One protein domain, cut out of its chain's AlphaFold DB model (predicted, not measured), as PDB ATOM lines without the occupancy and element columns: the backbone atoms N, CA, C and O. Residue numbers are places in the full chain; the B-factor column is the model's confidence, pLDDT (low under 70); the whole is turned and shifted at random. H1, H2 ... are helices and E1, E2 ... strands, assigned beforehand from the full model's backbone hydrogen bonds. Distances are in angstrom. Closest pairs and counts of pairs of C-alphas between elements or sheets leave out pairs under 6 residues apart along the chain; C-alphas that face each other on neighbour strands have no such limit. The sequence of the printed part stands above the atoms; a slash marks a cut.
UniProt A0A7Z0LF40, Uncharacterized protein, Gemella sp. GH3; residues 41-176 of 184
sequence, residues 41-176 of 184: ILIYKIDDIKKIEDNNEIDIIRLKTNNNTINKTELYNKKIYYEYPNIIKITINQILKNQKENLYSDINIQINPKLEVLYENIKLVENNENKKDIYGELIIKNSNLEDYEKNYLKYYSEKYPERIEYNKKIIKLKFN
ATOM      1  N   ILE A  41      37.428  23.255  28.835       77.88
ATOM      2  CA  ILE A  41      38.660  23.093  29.608       77.88
ATOM      3  C   ILE A  41      38.553  21.777  30.360       77.88
ATOM      4  O   ILE A  41      37.542  21.495  31.005       77.88
ATOM      5  N   LEU A  42      39.575  20.942  30.211       82.81
ATOM      6  CA  LEU A  42      39.638  19.617  30.803       82.81
ATOM      7  C   LEU A  42      40.889  19.538  31.671       82.81
ATOM      8  O   LEU A  42      42.012  19.665  31.183       82.81
ATOM      9  N   ILE A  43      40.687  19.331  32.969       82.00
ATOM     10  CA  ILE A  43      41.768  19.250  33.949       82.00
ATOM     11  C   ILE A  43      41.940  17.795  34.373       82.00
ATOM     12  O   ILE A  43      41.004  17.159  34.854       82.00
ATOM     13  N   TYR A  44      43.157  17.283  34.225       85.25
ATOM     14  CA  TYR A  44      43.526  15.914  34.556       85.25
ATOM     15  C   TYR A  44      44.619  15.909  35.617       85.25
ATOM     16  O   TYR A  44      45.629  16.598  35.475       85.25
ATOM     17  N   LYS A  45      44.445  15.089  36.655       80.56
ATOM     18  CA  LYS A  45      45.529  14.755  37.582       80.56
ATOM     19  C   LYS A  45      46.269  13.532  37.052       80.56
ATOM     20  O   LYS A  45      45.643  12.494  36.867       80.56
ATOM     21  N   ILE A  46      47.560  13.675  36.764       80.38
ATOM     22  CA  ILE A  46      48.379  12.621  36.145       80.38
ATOM     23  C   ILE A  46      49.707  12.529  36.891       80.38
ATOM     24  O   ILE A  46      50.398  13.538  37.010       80.38
ATOM     25  N   ASP A  47      50.052  11.330  37.369       70.38
ATOM     26  CA  ASP A  47      51.273  11.075  38.146       70.38
ATOM     27  C   ASP A  47      52.541  11.434  37.356       70.38
ATOM     28  O   ASP A  47      53.377  12.200  37.835       70.38
ATOM     29  N   ASP A  48      52.618  10.960  36.109       73.19
ATOM     30  CA  ASP A  48      53.738  11.202  35.201       73.19
ATOM     31  C   ASP A  48      53.300  12.033  33.993       73.19
ATOM     32  O   ASP A  48      52.790  11.522  32.987       73.19
ATOM     33  N   ILE A  49      53.541  13.342  34.066       73.81
ATOM     34  CA  ILE A  49      53.367  14.228  32.914       73.81
ATOM     35  C   ILE A  49      54.530  13.992  31.954       73.81
ATOM     36  O   ILE A  49      55.616  14.555  32.101       73.81
ATOM     37  N   LYS A  50      54.298  13.143  30.951       70.31
ATOM     38  CA  LYS A  50      55.291  12.867  29.913       70.31
ATOM     39  C   LYS A  50      55.643  14.149  29.158       70.31
ATOM     40  O   LYS A  50      54.757  14.866  28.675       70.31
ATOM     41  N   LYS A  51      56.949  14.359  28.962       60.62
ATOM     42  CA  LYS A  51      57.429  15.211  27.875       60.62
ATOM     43  C   LYS A  51      56.914  14.606  26.577       60.62
ATOM     44  O   LYS A  51      57.192  13.454  26.261       60.62
ATOM     45  N   ILE A  52      56.083  15.365  25.891       58.28
ATOM     46  CA  ILE A  52      55.611  15.058  24.541       58.28
ATOM     47  C   ILE A  52      56.162  16.219  23.736       58.28
ATOM     48  O   ILE A  52      56.113  17.338  24.239       58.28
ATOM     49  N   GLU A  53      56.724  15.967  22.567       58.03
ATOM     50  CA  GLU A  53      57.143  17.048  21.683       58.03
ATOM     51  C   GLU A  53      55.909  17.737  21.090       58.03
ATOM     52  O   GLU A  53      54.817  17.158  21.054       58.03
ATOM     53  N   ASP A  54      56.060  18.988  20.658       54.91
ATOM     54  CA  ASP A  54      55.039  19.617  19.827       54.91
ATOM     55  C   ASP A  54      54.856  18.759  18.581       54.91
ATOM     56  O   ASP A  54      55.732  18.733  17.717       54.91
ATOM     57  N   ASN A  55      53.721  18.065  18.474       57.41
ATOM     58  CA  ASN A  55      53.387  17.388  17.237       57.41
ATOM     59  C   ASN A  55      52.523  18.326  16.402       57.41
ATOM     60  O   ASN A  55      51.298  18.303  16.472       57.41
ATOM     61  N   ASN A  56      53.191  19.175  15.618       53.31
ATOM     62  CA  ASN A  56      52.533  19.909  14.538       53.31
ATOM     63  C   ASN A  56      52.080  18.966  13.408       53.31
ATOM     64  O   ASN A  56      51.458  19.427  12.448       53.31
ATOM     65  N   GLU A  57      52.416  17.671  13.478       50.94
ATOM     66  CA  GLU A  57      51.874  16.669  12.570       50.94
ATOM     67  C   GLU A  57      50.370  16.543  12.781       50.94
ATOM     68  O   GLU A  57      49.859  16.373  13.888       50.94
ATOM     69  N   ILE A  58      49.658  16.683  11.673       59.47
ATOM     70  CA  ILE A  58      48.214  16.630  11.650       59.47
ATOM     71  C   ILE A  58      47.798  15.170  11.445       59.47
ATOM     72  O   ILE A  58      47.961  14.622  10.353       59.47
ATOM     73  N   ASP A  59      47.231  14.556  12.479       62.84
ATOM     74  CA  ASP A  59      46.796  13.162  12.441       62.84
ATOM     75  C   ASP A  59      45.423  13.029  11.774       62.84
ATOM     76  O   ASP A  59      44.479  13.758  12.083       62.84
ATOM     77  N   ILE A  60      45.271  12.050  10.880       61.53
ATOM     78  CA  ILE A  60      43.971  11.719  10.288       61.53
ATOM     79  C   ILE A  60      43.180  10.838  11.259       61.53
ATOM     80  O   ILE A  60      43.514   9.670  11.466       61.53
ATOM     81  N   ILE A  61      42.070  11.357  11.785       65.19
ATOM     82  CA  ILE A  61      41.128  10.589  12.601       65.19
ATOM     83  C   ILE A  61      39.879  10.273  11.778       65.19
ATOM     84  O   ILE A  61      39.235  11.149  11.199       65.19
ATOM     85  N   ARG A  62      39.503   8.990  11.753       57.38
ATOM     86  CA  ARG A  62      38.215   8.531  11.221       57.38
ATOM     87  C   ARG A  62      37.240   8.347  12.374       57.38
ATOM     88  O   ARG A  62      37.430   7.467  13.210       57.38
ATOM     89  N   LEU A  63      36.191   9.162  12.416       53.88
ATOM     90  CA  LEU A  63      35.160   9.048  13.443       53.88
ATOM     91  C   LEU A  63      34.137   7.984  13.040       53.88
ATOM     92  O   LEU A  63      33.499   8.083  11.994       53.88
ATOM     93  N   LYS A  64      33.959   6.970  13.888       44.78
ATOM     94  CA  LYS A  64      32.901   5.970  13.726       44.78
ATOM     95  C   LYS A  64      31.682   6.425  14.526       44.78
ATOM     96  O   LYS A  64      31.776   6.586  15.737       44.78
ATOM     97  N   THR A  65      30.549   6.648  13.864       44.56
ATOM     98  CA  THR A  65      29.269   6.892  14.548       44.56
ATOM     99  C   THR A  65      28.451   5.604  14.605       44.56
ATOM    100  O   THR A  65      28.578   4.739  13.737       44.56
ATOM    101  N   ASN A  66      27.650   5.451  15.666       40.50
ATOM    102  CA  ASN A  66      26.985   4.188  16.008       40.50
ATOM    103  C   ASN A  66      25.909   3.734  15.009       40.50
ATOM    104  O   ASN A  66      25.534   2.570  15.052       40.50
ATOM    105  N   ASN A  67      25.459   4.589  14.086       45.09
ATOM    106  CA  ASN A  67      24.425   4.247  13.112       45.09
ATOM    107  C   ASN A  67      24.875   4.655  11.705       45.09
ATOM    108  O   ASN A  67      24.860   5.837  11.375       45.09
ATOM    109  N   ASN A  68      25.228   3.656  10.891       43.09
ATOM    110  CA  ASN A  68      25.680   3.747   9.499       43.09
ATOM    111  C   ASN A  68      26.977   4.547   9.282       43.09
ATOM    112  O   ASN A  68      27.116   5.712   9.632       43.09
ATOM    113  N   THR A  69      27.949   3.881   8.665       42.72
ATOM    114  CA  THR A  69      29.291   4.368   8.320       42.72
ATOM    115  C   THR A  69      29.278   5.735   7.632       42.72
ATOM    116  O   THR A  69      29.204   5.831   6.409       42.72
ATOM    117  N   ILE A  70      29.420   6.804   8.412       43.28
ATOM    118  CA  ILE A  70      29.834   8.116   7.918       43.28
ATOM    119  C   ILE A  70      31.365   8.141   7.965       43.28
ATOM    120  O   ILE A  70      31.957   8.362   9.017       43.28
ATOM    121  N   ASN A  71      32.013   7.907   6.822       52.56
ATOM    122  CA  ASN A  71      33.461   8.079   6.664       52.56
ATOM    123  C   ASN A  71      33.793   9.578   6.573       52.56
ATOM    124  O   ASN A  71      34.053  10.096   5.488       52.56
ATOM    125  N   LYS A  72      33.743  10.290   7.701       58.50
ATOM    126  CA  LYS A  72      34.307  11.641   7.795       58.50
ATOM    127  C   LYS A  72      35.753  11.547   8.266       58.50
ATOM    128  O   LYS A  72      36.043  10.946   9.302       58.50
ATOM    129  N   THR A  73      36.636  12.108   7.450       65.25
ATOM    130  CA  THR A  73      38.058  12.273   7.738       65.25
ATOM    131  C   THR A  73      38.222  13.630   8.399       65.25
ATOM    132  O   THR A  73      37.993  14.652   7.756       65.25
ATOM    133  N   GLU A  74      38.601  13.628   9.668       68.81
ATOM    134  CA  GLU A  74      38.906  14.841  10.414       68.81
ATOM    135  C   GLU A  74      40.395  14.860  10.745       68.81
ATOM    136  O   GLU A  74      41.049  13.818  10.818       68.81
ATOM    137  N   LEU A  75      40.933  16.057  10.915       71.31
ATOM    138  CA  LEU A  75      42.342  16.275  11.180       71.31
ATOM    139  C   LEU A  75      42.542  16.709  12.621       71.31
ATOM    140  O   LEU A  75      41.941  17.681  13.065       71.31
ATOM    141  N   TYR A  76      43.381  15.993  13.349       75.25
ATOM    142  CA  TYR A  76      43.702  16.289  14.730       75.25
ATOM    143  C   TYR A  76      45.047  16.991  14.826       75.25
ATOM    144  O   TYR A  76      46.020  16.566  14.214       75.25
ATOM    145  N   ASN A  77      45.091  18.063  15.606       76.12
ATOM    146  CA  ASN A  77      46.308  18.797  15.907       76.12
ATOM    147  C   ASN A  77      46.396  19.021  17.420       76.12
ATOM    148  O   ASN A  77      45.397  19.364  18.059       76.12
ATOM    149  N   LYS A  78      47.591  18.848  17.986       80.12
ATOM    150  CA  LYS A  78      47.888  19.126  19.390       80.12
ATOM    151  C   LYS A  78      49.081  20.062  19.480       80.12
ATOM    152  O   LYS A  78      50.176  19.722  19.052       80.12
ATOM    153  N   LYS A  79      48.890  21.191  20.158       78.31
ATOM    154  CA  LYS A  79      49.953  22.160  20.428       78.31
ATOM    155  C   LYS A  79      50.224  22.276  21.920       78.31
ATOM    156  O   LYS A  79      49.280  22.413  22.702       78.31
ATOM    157  N   ILE A  80      51.492  22.275  22.322       78.12
ATOM    158  CA  ILE A  80      51.907  22.536  23.698       78.12
ATOM    159  C   ILE A  80      52.002  24.043  23.877       78.12
ATOM    160  O   ILE A  80      52.744  24.745  23.198       78.12
ATOM    161  N   TYR A  81      51.193  24.555  24.793       75.94
ATOM    162  CA  TYR A  81      51.173  25.978  25.092       75.94
ATOM    163  C   TYR A  81      52.101  26.312  26.254       75.94
ATOM    164  O   TYR A  81      52.816  27.314  26.254       75.94
ATOM    165  N   TYR A  82      52.071  25.453  27.266       74.94
ATOM    166  CA  TYR A  82      52.865  25.592  28.467       74.94
ATOM    167  C   TYR A  82      53.259  24.203  28.935       74.94
ATOM    168  O   TYR A  82      52.409  23.331  29.097       74.94
ATOM    169  N   GLU A  83      54.542  23.990  29.175       77.56
ATOM    170  CA  GLU A  83      55.029  22.759  29.772       77.56
ATOM    171  C   GLU A  83      56.044  23.100  30.845       77.56
ATOM    172  O   GLU A  83      57.025  23.809  30.615       77.56
ATOM    173  N   TYR A  84      55.790  22.561  32.024       75.62
ATOM    174  CA  TYR A  84      56.743  22.498  33.100       75.62
ATOM    175  C   TYR A  84      57.061  21.022  33.361       75.62
ATOM    176  O   TYR A  84      56.126  20.248  33.599       75.62
ATOM    177  N   PRO A  85      58.347  20.617  33.385       69.06
ATOM    178  CA  PRO A  85      58.739  19.222  33.574       69.06
ATOM    179  C   PRO A  85      58.045  18.567  34.777       69.06
ATOM    180  O   PRO A  85      58.265  18.974  35.912       69.06
ATOM    181  N   ASN A  86      57.216  17.552  34.522       70.19
ATOM    182  CA  ASN A  86      56.533  16.718  35.519       70.19
ATOM    183  C   ASN A  86      55.581  17.437  36.503       70.19
ATOM    184  O   ASN A  86      55.083  16.786  37.420       70.19
ATOM    185  N   ILE A  87      55.284  18.734  36.327       81.75
ATOM    186  CA  ILE A  87      54.417  19.492  37.255       81.75
ATOM    187  C   ILE A  87      53.101  19.914  36.606       81.75
ATOM    188  O   ILE A  87      52.037  19.551  37.100       81.75
ATOM    189  N   ILE A  88      53.152  20.688  35.521       86.12
ATOM    190  CA  ILE A  88      51.965  21.185  34.812       86.12
ATOM    191  C   ILE A  88      52.249  21.151  33.315       86.12
ATOM    192  O   ILE A  88      53.302  21.603  32.869       86.12
ATOM    193  N   LYS A  89      51.284  20.690  32.527       86.69
ATOM    194  CA  LYS A  89      51.307  20.770  31.070       86.69
ATOM    195  C   LYS A  89      49.954  21.216  30.550       86.69
ATOM    196  O   LYS A  89      48.924  20.715  30.982       86.69
ATOM    197  N   ILE A  90      49.965  22.150  29.611       85.31
ATOM    198  CA  ILE A  90      48.776  22.739  29.008       85.31
ATOM    199  C   ILE A  90      48.901  22.596  27.504       85.31
ATOM    200  O   ILE A  90      49.858  23.082  26.895       85.31
ATOM    201  N   THR A  91      47.926  21.921  26.912       83.94
ATOM    202  CA  THR A  91      47.865  21.660  25.477       83.94
ATOM    203  C   THR A  91      46.539  22.121  24.911       83.94
ATOM    204  O   THR A  91      45.504  21.929  25.544       83.94
ATOM    205  N   ILE A  92      46.565  22.646  23.694       81.44
ATOM    206  CA  ILE A  92      45.361  22.898  22.907       81.44
ATOM    207  C   ILE A  92      45.211  21.724  21.952       81.44
ATOM    208  O   ILE A  92      46.123  21.486  21.155       81.44
ATOM    209  N   ASN A  93      44.088  21.013  22.006       79.00
ATOM    210  CA  ASN A  93      43.764  20.039  20.970       79.00
ATOM    211  C   ASN A  93      42.702  20.605  20.044       79.00
ATOM    212  O   ASN A  93      41.788  21.310  20.473       79.00
ATOM    213  N   GLN A  94      42.830  20.307  18.760       76.56
ATOM    214  CA  GLN A  94      41.964  20.829  17.717       76.56
ATOM    215  C   GLN A  94      41.566  19.704  16.777       76.56
ATOM    216  O   GLN A  94      42.401  18.890  16.390       76.56
ATOM    217  N   ILE A  95      40.289  19.687  16.401       74.75
ATOM    218  CA  ILE A  95      39.772  18.842  15.329       74.75
ATOM    219  C   ILE A  95      39.334  19.764  14.195       74.75
ATOM    220  O   ILE A  95      38.479  20.635  14.380       74.75
ATOM    221  N   LEU A  96      39.948  19.575  13.036       71.31
ATOM    222  CA  LEU A  96      39.807  20.380  11.835       71.31
ATOM    223  C   LEU A  96      39.107  19.581  10.736       71.31
ATOM    224  O   LEU A  96      39.580  18.519  10.328       71.31
ATOM    225  N   LYS A  97      38.062  20.173  10.165       70.81
ATOM    226  CA  LYS A  97      37.396  19.702   8.958       70.81
ATOM    227  C   LYS A  97      37.982  20.378   7.736       70.81
ATOM    228  O   LYS A  97      38.121  21.605   7.677       70.81
ATOM    229  N   ASN A  98      38.342  19.570   6.741       69.12
ATOM    230  CA  ASN A  98      38.931  20.027   5.476       69.12
ATOM    231  C   ASN A  98      40.139  20.976   5.655       69.12
ATOM    232  O   ASN A  98      40.354  21.855   4.824       69.12
ATOM    233  N   GLN A  99      40.897  20.831   6.750       67.50
ATOM    234  CA  GLN A  99      42.048  21.678   7.117       67.50
ATOM    235  C   GLN A  99      41.748  23.185   7.273       67.50
ATOM    236  O   GLN A  99      42.675  23.990   7.309       67.50
ATOM    237  N   LYS A 100      40.472  23.588   7.330       67.00
ATOM    238  CA  LYS A 100      40.068  25.007   7.324       67.00
ATOM    239  C   LYS A 100      39.048  25.358   8.399       67.00
ATOM    240  O   LYS A 100      39.060  26.473   8.900       67.00
ATOM    241  N   GLU A 101      38.156  24.432   8.727       69.12
ATOM    242  CA  GLU A 101      37.064  24.661   9.670       69.12
ATOM    243  C   GLU A 101      37.379  23.958  10.991       69.12
ATOM    244  O   GLU A 101      37.575  22.748  11.028       69.12
ATOM    245  N   ASN A 102      37.427  24.709  12.087       69.19
ATOM    246  CA  ASN A 102      37.561  24.137  13.420       69.19
ATOM    247  C   ASN A 102      36.222  23.548  13.872       69.19
ATOM    248  O   ASN A 102      35.285  24.298  14.121       69.19
ATOM    249  N   LEU A 103      36.142  22.226  14.025       68.00
ATOM    250  CA  LEU A 103      34.951  21.569  14.570       68.00
ATOM    251  C   LEU A 103      34.932  21.575  16.091       68.00
ATOM    252  O   LEU A 103      33.879  21.680  16.712       68.00
ATOM    253  N   TYR A 104      36.105  21.396  16.687       68.06
ATOM    254  CA  TYR A 104      36.244  21.271  18.122       68.06
ATOM    255  C   TYR A 104      37.608  21.771  18.555       68.06
ATOM    256  O   TYR A 104      38.612  21.628  17.848       68.06
ATOM    257  N   SER A 105      37.655  22.367  19.736       73.69
ATOM    258  CA  SER A 105      38.906  22.618  20.428       73.69
ATOM    259  C   SER A 105      38.710  22.450  21.918       73.69
ATOM    260  O   SER A 105      37.628  22.710  22.434       73.69
ATOM    261  N   ASP A 106      39.750  22.010  22.603       81.00
ATOM    262  CA  ASP A 106      39.801  22.023  24.055       81.00
ATOM    263  C   ASP A 106      41.180  22.416  24.558       81.00
ATOM    264  O   ASP A 106      42.188  22.367  23.845       81.00
ATOM    265  N   ILE A 107      41.184  22.855  25.810       83.06
ATOM    266  CA  ILE A 107      42.391  23.102  26.578       83.06
ATOM    267  C   ILE A 107      42.508  21.954  27.572       83.06
ATOM    268  O   ILE A 107      41.728  21.863  28.520       83.06
ATOM    269  N   ASN A 108      43.497  21.090  27.366       86.38
ATOM    270  CA  ASN A 108      43.819  20.033  28.311       86.38
ATOM    271  C   ASN A 108      44.929  20.503  29.238       86.38
ATOM    272  O   ASN A 108      46.022  20.851  28.790       86.38
ATOM    273  N   ILE A 109      44.647  20.462  30.531       86.62
ATOM    274  CA  ILE A 109      45.549  20.869  31.596       86.62
ATOM    275  C   ILE A 109      45.872  19.617  32.409       86.62
ATOM    276  O   ILE A 109      45.040  19.102  33.147       86.62
ATOM    277  N   GLN A 110      47.078  19.095  32.238       87.19
ATOM    278  CA  GLN A 110      47.606  17.976  33.009       87.19
ATOM    279  C   GLN A 110      48.389  18.537  34.189       87.19
ATOM    280  O   GLN A 110      49.282  19.363  34.004       87.19
ATOM    281  N   ILE A 111      48.043  18.118  35.399       88.00
ATOM    282  CA  ILE A 111      48.619  18.638  36.638       88.00
ATOM    283  C   ILE A 111      49.061  17.469  37.504       88.00
ATOM    284  O   ILE A 111      48.334  16.489  37.668       88.00
ATOM    285  N   ASN A 112      50.250  17.588  38.082       87.94
ATOM    286  CA  ASN A 112      50.767  16.605  39.015       87.94
ATOM    287  C   ASN A 112      49.859  16.533  40.263       87.94
ATOM    288  O   ASN A 112      49.489  17.578  40.803       87.94
ATOM    289  N   PRO A 113      49.518  15.341  40.783       85.88
ATOM    290  CA  PRO A 113      48.686  15.180  41.978       85.88
ATOM    291  C   PRO A 113      49.206  15.882  43.238       85.88
ATOM    292  O   PRO A 113      48.410  16.180  44.128       85.88
ATOM    293  N   LYS A 114      50.506  16.214  43.300       89.00
ATOM    294  CA  LYS A 114      51.116  17.076  44.334       89.00
ATOM    295  C   LYS A 114      50.559  18.511  44.342       89.00
ATOM    296  O   LYS A 114      50.935  19.311  45.204       89.00
ATOM    297  N   LEU A 115      49.698  18.863  43.390       89.81
ATOM    298  CA  LEU A 115      49.112  20.181  43.208       89.81
ATOM    299  C   LEU A 115      47.577  20.150  43.243       89.81
ATOM    300  O   LEU A 115      46.919  19.163  42.907       89.81
ATOM    301  N   GLU A 116      46.998  21.283  43.628       89.56
ATOM    302  CA  GLU A 116      45.553  21.480  43.743       89.56
ATOM    303  C   GLU A 116      45.146  22.750  42.984       89.56
ATOM    304  O   GLU A 116      45.650  23.832  43.276       89.56
ATOM    305  N   VAL A 117      44.249  22.636  42.000       89.62
ATOM    306  CA  VAL A 117      43.711  23.808  41.288       89.62
ATOM    307  C   VAL A 117      42.746  24.542  42.209       89.62
ATOM    308  O   VAL A 117      41.765  23.959  42.658       89.62
ATOM    309  N   LEU A 118      43.030  25.814  42.482       91.50
ATOM    310  CA  LEU A 118      42.191  26.671  43.320       91.50
ATOM    311  C   LEU A 118      41.255  27.556  42.501       91.50
ATOM    312  O   LEU A 118      40.153  27.867  42.942       91.50
ATOM    313  N   TYR A 119      41.717  28.011  41.340       90.25
ATOM    314  CA  TYR A 119      40.961  28.900  40.473       90.25
ATOM    315  C   TYR A 119      41.389  28.699  39.030       90.25
ATOM    316  O   TYR A 119      42.583  28.614  38.738       90.25
ATOM    317  N   GLU A 120      40.406  28.667  38.146       87.94
ATOM    318  CA  GLU A 120      40.571  28.469  36.718       87.94
ATOM    319  C   GLU A 120      39.646  29.448  35.994       87.94
ATOM    320  O   GLU A 120      38.424  29.386  36.113       87.94
ATOM    321  N   ASN A 121      40.246  30.389  35.273       86.25
ATOM    322  CA  ASN A 121      39.546  31.245  34.326       86.25
ATOM    323  C   ASN A 121      40.426  31.355  33.095       86.25
ATOM    324  O   ASN A 121      41.190  32.308  32.950       86.25
ATOM    325  N   ILE A 122      40.366  30.327  32.261       83.31
ATOM    326  CA  ILE A 122      41.134  30.232  31.029       83.31
ATOM    327  C   ILE A 122      40.145  30.238  29.870       83.31
ATOM    328  O   ILE A 122      39.036  29.728  29.990       83.31
ATOM    329  N   LYS A 123      40.508  30.842  28.744       79.94
ATOM    330  CA  LYS A 123      39.676  30.850  27.541       79.94
ATOM    331  C   LYS A 123      40.538  30.639  26.315       79.94
ATOM    332  O   LYS A 123      41.641  31.174  26.235       79.94
ATOM    333  N   LEU A 124      40.014  29.876  25.361       78.12
ATOM    334  CA  LEU A 124      40.566  29.828  24.015       78.12
ATOM    335  C   LEU A 124      39.870  30.901  23.186       78.12
ATOM    336  O   LEU A 124      38.648  30.883  23.059       78.12
ATOM    337  N   VAL A 125      40.652  31.818  22.635       77.12
ATOM    338  CA  VAL A 125      40.159  32.933  21.830       77.12
ATOM    339  C   VAL A 125      40.803  32.864  20.457       77.12
ATOM    340  O   VAL A 125      42.013  32.675  20.334       77.12
ATOM    341  N   GLU A 126      39.993  33.010  19.416       73.75
ATOM    342  CA  GLU A 126      40.481  33.231  18.060       73.75
ATOM    343  C   GLU A 126      40.766  34.724  17.867       73.75
ATOM    344  O   GLU A 126      39.899  35.562  18.092       73.75
ATOM    345  N   ASN A 127      41.997  35.069  17.493       68.44
ATOM    346  CA  ASN A 127      42.373  36.450  17.218       68.44
ATOM    347  C   ASN A 127      41.972  36.874  15.791       68.44
ATOM    348  O   ASN A 127      41.536  36.066  14.971       68.44
ATOM    349  N   ASN A 128      42.198  38.147  15.459       65.75
ATOM    350  CA  ASN A 128      41.861  38.718  14.147       65.75
ATOM    351  C   ASN A 128      42.587  38.055  12.954       65.75
ATOM    352  O   ASN A 128      42.183  38.251  11.811       65.75
ATOM    353  N   GLU A 129      43.648  37.277  13.196       65.50
ATOM    354  CA  GLU A 129      44.380  36.505  12.181       65.50
ATOM    355  C   GLU A 129      43.894  35.043  12.080       65.50
ATOM    356  O   GLU A 129      44.558  34.217  11.454       65.50
ATOM    357  N   ASN A 130      42.765  34.700  12.712       64.75
ATOM    358  CA  ASN A 130      42.269  33.328  12.888       64.75
ATOM    359  C   ASN A 130      43.264  32.402  13.620       64.75
ATOM    360  O   ASN A 130      43.243  31.178  13.462       64.75
ATOM    361  N   LYS A 131      44.177  32.970  14.419       68.69
ATOM    362  CA  LYS A 131      45.058  32.194  15.298       68.69
ATOM    363  C   LYS A 131      44.392  32.050  16.655       68.69
ATOM    364  O   LYS A 131      43.966  33.030  17.260       68.69
ATOM    365  N   LYS A 132      44.336  30.816  17.143       72.75
ATOM    366  CA  LYS A 132      43.827  30.502  18.476       72.75
ATOM    367  C   LYS A 132      44.913  30.685  19.522       72.75
ATOM    368  O   LYS A 132      46.012  30.148  19.369       72.75
ATOM    369  N   ASP A 133      44.575  31.401  20.581       75.31
ATOM    370  CA  ASP A 133      45.462  31.672  21.701       75.31
ATOM    371  C   ASP A 133      44.718  31.519  23.034       75.31
ATOM    372  O   ASP A 133      43.485  31.549  23.085       75.31
ATOM    373  N   ILE A 134      45.474  31.298  24.105       81.06
ATOM    374  CA  ILE A 134      44.947  31.105  25.453       81.06
ATOM    375  C   ILE A 134      45.034  32.426  26.216       81.06
ATOM    376  O   ILE A 134      46.081  33.074  26.249       81.06
ATOM    377  N   TYR A 135      43.935  32.785  26.873       83.50
ATOM    378  CA  TYR A 135      43.807  33.973  27.710       83.50
ATOM    379  C   TYR A 135      43.345  33.601  29.115       83.50
ATOM    380  O   TYR A 135      42.670  32.588  29.306       83.50
ATOM    381  N   GLY A 136      43.697  34.438  30.091       87.00
ATOM    382  CA  GLY A 136      43.235  34.312  31.473       87.00
ATOM    383  C   GLY A 136      44.290  33.810  32.459       87.00
ATOM    384  O   GLY A 136      45.484  34.054  32.289       87.00
ATOM    385  N   GLU A 137      43.856  33.156  33.536       90.19
ATOM    386  CA  GLU A 137      44.711  32.804  34.675       90.19
ATOM    387  C   GLU A 137      44.346  31.442  35.291       90.19
ATOM    388  O   GLU A 137      43.177  31.058  35.364       90.19
ATOM    389  N   LEU A 138      45.366  30.737  35.793       90.81
ATOM    390  CA  LEU A 138      45.237  29.496  36.561       90.81
ATOM    391  C   LEU A 138      45.994  29.643  37.880       90.81
ATOM    392  O   LEU A 138      47.195  29.917  37.884       90.81
ATOM    393  N   ILE A 139      45.305  29.448  39.003       93.38
ATOM    394  CA  ILE A 139      45.906  29.502  40.337       93.38
ATOM    395  C   ILE A 139      45.914  28.099  40.921       93.38
ATOM    396  O   ILE A 139      44.879  27.441  41.039       93.38
ATOM    397  N   ILE A 140      47.102  27.662  41.314       93.44
ATOM    398  CA  ILE A 140      47.369  26.308  41.768       93.44
ATOM    399  C   ILE A 140      48.075  26.380  43.114       93.44
ATOM    400  O   ILE A 140      49.063  27.090  43.285       93.44
ATOM    401  N   LYS A 141      47.588  25.617  44.080       93.81
ATOM    402  CA  LYS A 141      48.230  25.429  45.371       93.81
ATOM    403  C   LYS A 141      49.253  24.309  45.290       93.81
ATOM    404  O   LYS A 141      48.959  23.195  44.852       93.81
ATOM    405  N   ASN A 142      50.451  24.609  45.768       88.38
ATOM    406  CA  ASN A 142      51.467  23.622  46.071       88.38
ATOM    407  C   ASN A 142      51.022  22.814  47.296       88.38
ATOM    408  O   ASN A 142      50.968  23.362  48.400       88.38
ATOM    409  N   SER A 143      50.697  21.536  47.097       80.38
ATOM    410  CA  SER A 143      50.309  20.647  48.195       80.38
ATOM    411  C   SER A 143      51.498  19.850  48.723       80.38
ATOM    412  O   SER A 143      51.592  19.675  49.935       80.38
ATOM    413  N   ASN A 144      52.411  19.393  47.855       86.75
ATOM    414  CA  ASN A 144      53.573  18.611  48.289       86.75
ATOM    415  C   ASN A 144      54.731  18.535  47.267       86.75
ATOM    416  O   ASN A 144      55.232  17.451  46.974       86.75
ATOM    417  N   LEU A 145      55.143  19.661  46.676       88.81
ATOM    418  CA  LEU A 145      56.328  19.687  45.808       88.81
ATOM    419  C   LEU A 145      57.634  19.490  46.596       88.81
ATOM    420  O   LEU A 145      57.790  19.976  47.723       88.81
ATOM    421  N   GLU A 146      58.603  18.849  45.962       90.19
ATOM    422  CA  GLU A 146      59.959  18.635  46.464       90.19
ATOM    423  C   GLU A 146      60.810  19.901  46.328       90.19
ATOM    424  O   GLU A 146      60.519  20.795  45.533       90.19
ATOM    425  N   ASP A 147      61.881  20.029  47.112       89.69
ATOM    426  CA  ASP A 147      62.629  21.291  47.170       89.69
ATOM    427  C   ASP A 147      63.307  21.662  45.848       89.69
ATOM    428  O   ASP A 147      63.370  22.846  45.512       89.69
ATOM    429  N   TYR A 148      63.735  20.682  45.045       88.56
ATOM    430  CA  TYR A 148      64.253  20.965  43.705       88.56
ATOM    431  C   TYR A 148      63.154  21.503  42.767       88.56
ATOM    432  O   TYR A 148      63.411  22.435  42.005       88.56
ATOM    433  N   GLU A 149      61.920  20.991  42.871       88.62
ATOM    434  CA  GLU A 149      60.744  21.458  42.116       88.62
ATOM    435  C   GLU A 149      60.403  22.899  42.521       88.62
ATOM    436  O   GLU A 149      60.234  23.786  41.679       88.62
ATOM    437  N   LYS A 150      60.393  23.172  43.833       90.38
ATOM    438  CA  LYS A 150      60.182  24.520  44.377       90.38
ATOM    439  C   LYS A 150      61.259  25.497  43.898       90.38
ATOM    440  O   LYS A 150      60.931  26.621  43.523       90.38
ATOM    441  N   ASN A 151      62.530  25.095  43.923       90.06
ATOM    442  CA  ASN A 151      63.650  25.944  43.513       90.06
ATOM    443  C   ASN A 151      63.596  26.269  42.021       90.06
ATOM    444  O   ASN A 151      63.808  27.419  41.638       90.06
ATOM    445  N   TYR A 152      63.242  25.294  41.185       88.06
ATOM    446  CA  TYR A 152      63.065  25.543  39.763       88.06
ATOM    447  C   TYR A 152      61.859  26.458  39.502       88.06
ATOM    448  O   TYR A 152      61.981  27.389  38.713       88.06
ATOM    449  N   LEU A 153      60.706  26.259  40.164       88.69
ATOM    450  CA  LEU A 153      59.554  27.173  40.024       88.69
ATOM    451  C   LEU A 153      59.917  28.609  40.403       88.69
ATOM    452  O   LEU A 153      59.524  29.543  39.708       88.69
ATOM    453  N   LYS A 154      60.707  28.780  41.468       92.38
ATOM    454  CA  LYS A 154      61.224  30.087  41.874       92.38
ATOM    455  C   LYS A 154      62.074  30.710  40.766       92.38
ATOM    456  O   LYS A 154      61.738  31.795  40.302       92.38
ATOM    457  N   TYR A 155      63.091  29.994  40.285       91.06
ATOM    458  CA  TYR A 155      63.936  30.444  39.174       91.06
ATOM    459  C   TYR A 155      63.115  30.811  37.928       91.06
ATOM    460  O   TYR A 155      63.316  31.861  37.324       91.06
ATOM    461  N   TYR A 156      62.156  29.964  37.550       88.19
ATOM    462  CA  TYR A 156      61.335  30.181  36.362       88.19
ATOM    463  C   TYR A 156      60.410  31.399  36.519       88.19
ATOM    464  O   TYR A 156      60.261  32.167  35.573       88.19
ATOM    465  N   SER A 157      59.853  31.622  37.717       90.56
ATOM    466  CA  SER A 157      59.048  32.814  38.027       90.56
ATOM    467  C   SER A 157      59.851  34.114  38.018       90.56
ATOM    468  O   SER A 157      59.335  35.148  37.611       90.56
ATOM    469  N   GLU A 158      61.128  34.069  38.404       93.00
ATOM    470  CA  GLU A 158      62.029  35.225  38.318       93.00
ATOM    471  C   GLU A 158      62.413  35.526  36.864       93.00
ATOM    472  O   GLU A 158      62.564  36.686  36.485       93.00
ATOM    473  N   LYS A 159      62.548  34.484  36.035       90.38
ATOM    474  CA  LYS A 159      62.929  34.610  34.624       90.38
ATOM    475  C   LYS A 159      61.777  35.047  33.712       90.38
ATOM    476  O   LYS A 159      62.031  35.744  32.735       90.38
ATOM    477  N   TYR A 160      60.547  34.630  34.018       87.38
ATOM    478  CA  TYR A 160      59.343  34.895  33.215       87.38
ATOM    479  C   TYR A 160      58.174  35.409  34.082       87.38
ATOM    480  O   TYR A 160      57.115  34.766  34.144       87.38
ATOM    481  N   PRO A 161      58.338  36.549  34.781       88.88
ATOM    482  CA  PRO A 161      57.358  37.064  35.746       88.88
ATOM    483  C   PRO A 161      56.004  37.437  35.118       88.88
ATOM    484  O   PRO A 161      54.979  37.523  35.799       88.88
ATOM    485  N   GLU A 162      55.971  37.657  33.805       85.44
ATOM    486  CA  GLU A 162      54.758  37.910  33.038       85.44
ATOM    487  C   GLU A 162      53.912  36.649  32.806       85.44
ATOM    488  O   GLU A 162      52.711  36.771  32.573       85.44
ATOM    489  N   ARG A 163      54.516  35.456  32.909       83.69
ATOM    490  CA  ARG A 163      53.870  34.152  32.664       83.69
ATOM    491  C   ARG A 163      53.565  33.386  33.941       83.69
ATOM    492  O   ARG A 163      52.588  32.644  33.990       83.69
ATOM    493  N   ILE A 164      54.415  33.517  34.956       89.56
ATOM    494  CA  ILE A 164      54.297  32.749  36.195       89.56
ATOM    495  C   ILE A 164      54.717  33.567  37.414       89.56
ATOM    496  O   ILE A 164      55.781  34.175  37.446       89.56
ATOM    497  N   GLU A 165      53.904  33.504  38.464       92.69
ATOM    498  CA  GLU A 165      54.275  33.950  39.804       92.69
ATOM    499  C   GLU A 165      54.307  32.753  40.752       92.69
ATOM    500  O   GLU A 165      53.441  31.875  40.700       92.69
ATOM    501  N   TYR A 166      55.297  32.722  41.644       93.38
ATOM    502  CA  TYR A 166      55.456  31.631  42.595       93.38
ATOM    503  C   TYR A 166      55.901  32.123  43.972       93.38
ATOM    504  O   TYR A 166      56.899  32.827  44.104       93.38
ATOM    505  N   ASN A 167      55.184  31.710  45.023       90.62
ATOM    506  CA  ASN A 167      55.462  32.120  46.409       90.62
ATOM    507  C   ASN A 167      55.616  30.938  47.387       90.62
ATOM    508  O   ASN A 167      55.301  31.049  48.572       90.62
ATOM    509  N   LYS A 168      56.095  29.786  46.900       87.50
ATOM    510  CA  LYS A 168      56.191  28.496  47.617       87.50
ATOM    511  C   LYS A 168      54.866  27.796  47.902       87.50
ATOM    512  O   LYS A 168      54.841  26.569  47.871       87.50
ATOM    513  N   LYS A 169      53.787  28.531  48.170       91.00
ATOM    514  CA  LYS A 169      52.455  27.961  48.439       91.00
ATOM    515  C   LYS A 169      51.563  27.953  47.210       91.00
ATOM    516  O   LYS A 169      50.730  27.067  47.070       91.00
ATOM    517  N   ILE A 170      51.718  28.945  46.348       94.31
ATOM    518  CA  ILE A 170      50.860  29.178  45.196       94.31
ATOM    519  C   ILE A 170      51.735  29.336  43.959       94.31
ATOM    520  O   ILE A 170      52.778  29.992  44.002       94.31
ATOM    521  N   ILE A 171      51.276  28.724  42.874       93.12
ATOM    522  CA  ILE A 171      51.725  28.908  41.503       93.12
ATOM    523  C   ILE A 171      50.579  29.615  40.782       93.12
ATOM    524  O   ILE A 171      49.469  29.086  40.715       93.12
ATOM    525  N   LYS A 172      50.829  30.808  40.257       93.31
ATOM    526  CA  LYS A 172      49.876  31.529  39.418       93.31
ATOM    527  C   LYS A 172      50.415  31.554  37.997       93.31
ATOM    528  O   LYS A 172      51.426  32.199  37.745       93.31
ATOM    529  N   LEU A 173      49.747  30.852  37.088       90.94
ATOM    530  CA  LEU A 173      50.022  30.926  35.658       90.94
ATOM    531  C   LEU A 173      49.145  32.008  35.040       90.94
ATOM    532  O   LEU A 173      47.936  32.054  35.277       90.94
ATOM    533  N   LYS A 174      49.772  32.869  34.249       89.06
ATOM    534  CA  LYS A 174      49.123  33.927  33.487       89.06
ATOM    535  C   LYS A 174      49.248  33.590  32.013       89.06
ATOM    536  O   LYS A 174      50.353  33.418  31.496       89.06
ATOM    537  N   PHE A 175      48.107  33.487  31.358       85.12
ATOM    538  CA  PHE A 175      48.020  33.432  29.908       85.12
ATOM    539  C   PHE A 175      47.886  34.859  29.382       85.12
ATOM    540  O   PHE A 175      47.852  35.806  30.175       85.12
ATOM    541  N   ASN A 176      47.886  35.035  28.059       79.81
ATOM    542  CA  ASN A 176      47.874  36.366  27.460       79.81
ATOM    543  C   ASN A 176      46.827  37.270  28.126       79.81
ATOM    544  O   ASN A 176      45.730  36.832  28.488       79.81
TER     545      ASN A 176
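Overview. This is residues 41 to 176 of the 184 residues of an uncharacterized protein of Gemella sp. GH3 (UniProt A0A7Z0LF40). Picture a loose sandwich in which a long, curled sheet of five strands, E1 to E5, lies only partly face to face with a smaller sheet, E6, E7, E9 and E8, their strands crossed at 38 degrees. Helix H1 covers edge strand E8 of the smaller sheet at one end of the long axis, and the link of the hairpin E2 and E3 makes the other end. The printed part has 136 residues, with one named helix and nine named strands in the order E1 E2 E3 E4 E5 E6 E7 H1 E8 E9; its class is mostly strand. The larger sheet runs E1 E5 E4 E3 E2 and is mixed; the smaller runs E6 E7 E9 E8 and is antiparallel. The whole is only just loose, close to compact, with a radius of gyration of the C-alphas of 17.2 A, and elongated, spanning 54 by 34 by 25 A.

Arrangement. Begin at E1, residues 41 to 45, an edge strand parallel to E5, residues 101 to 111; look for N 42 and O 107, 2.9 A apart. E2, residues 55 to 63, is the other edge strand and bends by 50 degrees at residue 58. It forms an antiparallel hairpin with E3, residues 72 to 84, where N 61 and O 74 are 2.8 A apart. E3 bends by 51 degrees at residue 81 and forms a hairpin with E4, residues 88 to 97; N 92 and O 79 are 2.9 A apart. E4 and E5 form the next hairpin, with N 108 and O 91 at 2.8 A. E2 E3 E4 E5 is a meander, each strand the antiparallel neighbour of the one before. This twisted sheet is also curled: the way across it turns by 74 degrees. The tight link after E5 leads into the other sheet of the sandwich, at E6, residues 115 to 126, which bends by 76 degrees at residue 118. The closest C-alphas of E5 and E6 are those of Ile 107 and Leu 124, 7.4 A apart. E6 forms a hairpin with E7, residues 132 to 142, where N 123 and O 135 are 2.8 A apart. E4 and E7 are near each other, with 7 pairs of C-alphas within 10 A. Next comes H1, residues 147 to 159, on the smaller sheet at a height over the sheet of 7.3 A, making two layers, a helix on one face of a sheet. It lies over E8, residues 164 to 166, slantwise to the strands at 36 degrees on the local plane; their closest C-alphas are those of Ser 157 and Ile 164, 5.1 A apart. In H1 every O i to N i+4 pair is within hydrogen-bond range. E9, residues 170 to 174, forms a hairpin with E8, with N 172 and O 165 at 2.9 A, and is the antiparallel neighbour of E7, with N 140 and O 171 at 2.8 A. E7, H1 and E8 form a split strand-helix-strand unit, two strands running the same way with E9 between them, and its crossover is right-handed.

Along the chain. Find C-alpha 41, where E1 begins, at (38.660, 23.093, 29.608). E3, the longest strand with 13 residues, runs 35.5 A from C-alpha 72 at (34.307, 11.641, 7.795) to C-alpha 84. E5 spans 30.0 A, E4 29.7 A, E6 29.6 A, E7 29.4 A, E2 20.4 A and H1 18.3 A. E9 ends at C-alpha 174, (49.123, 33.927, 33.487).

Size, cuts and confidence. The two C-alphas farthest apart are those of Asn 68 and Glu 158, 56.1 A. The printed part has no cut and no long link. The mean pLDDT of the printed part is 77.3; look for values under 70 at residues 51 to 74, 85, 98 to 104 and 127 to 131.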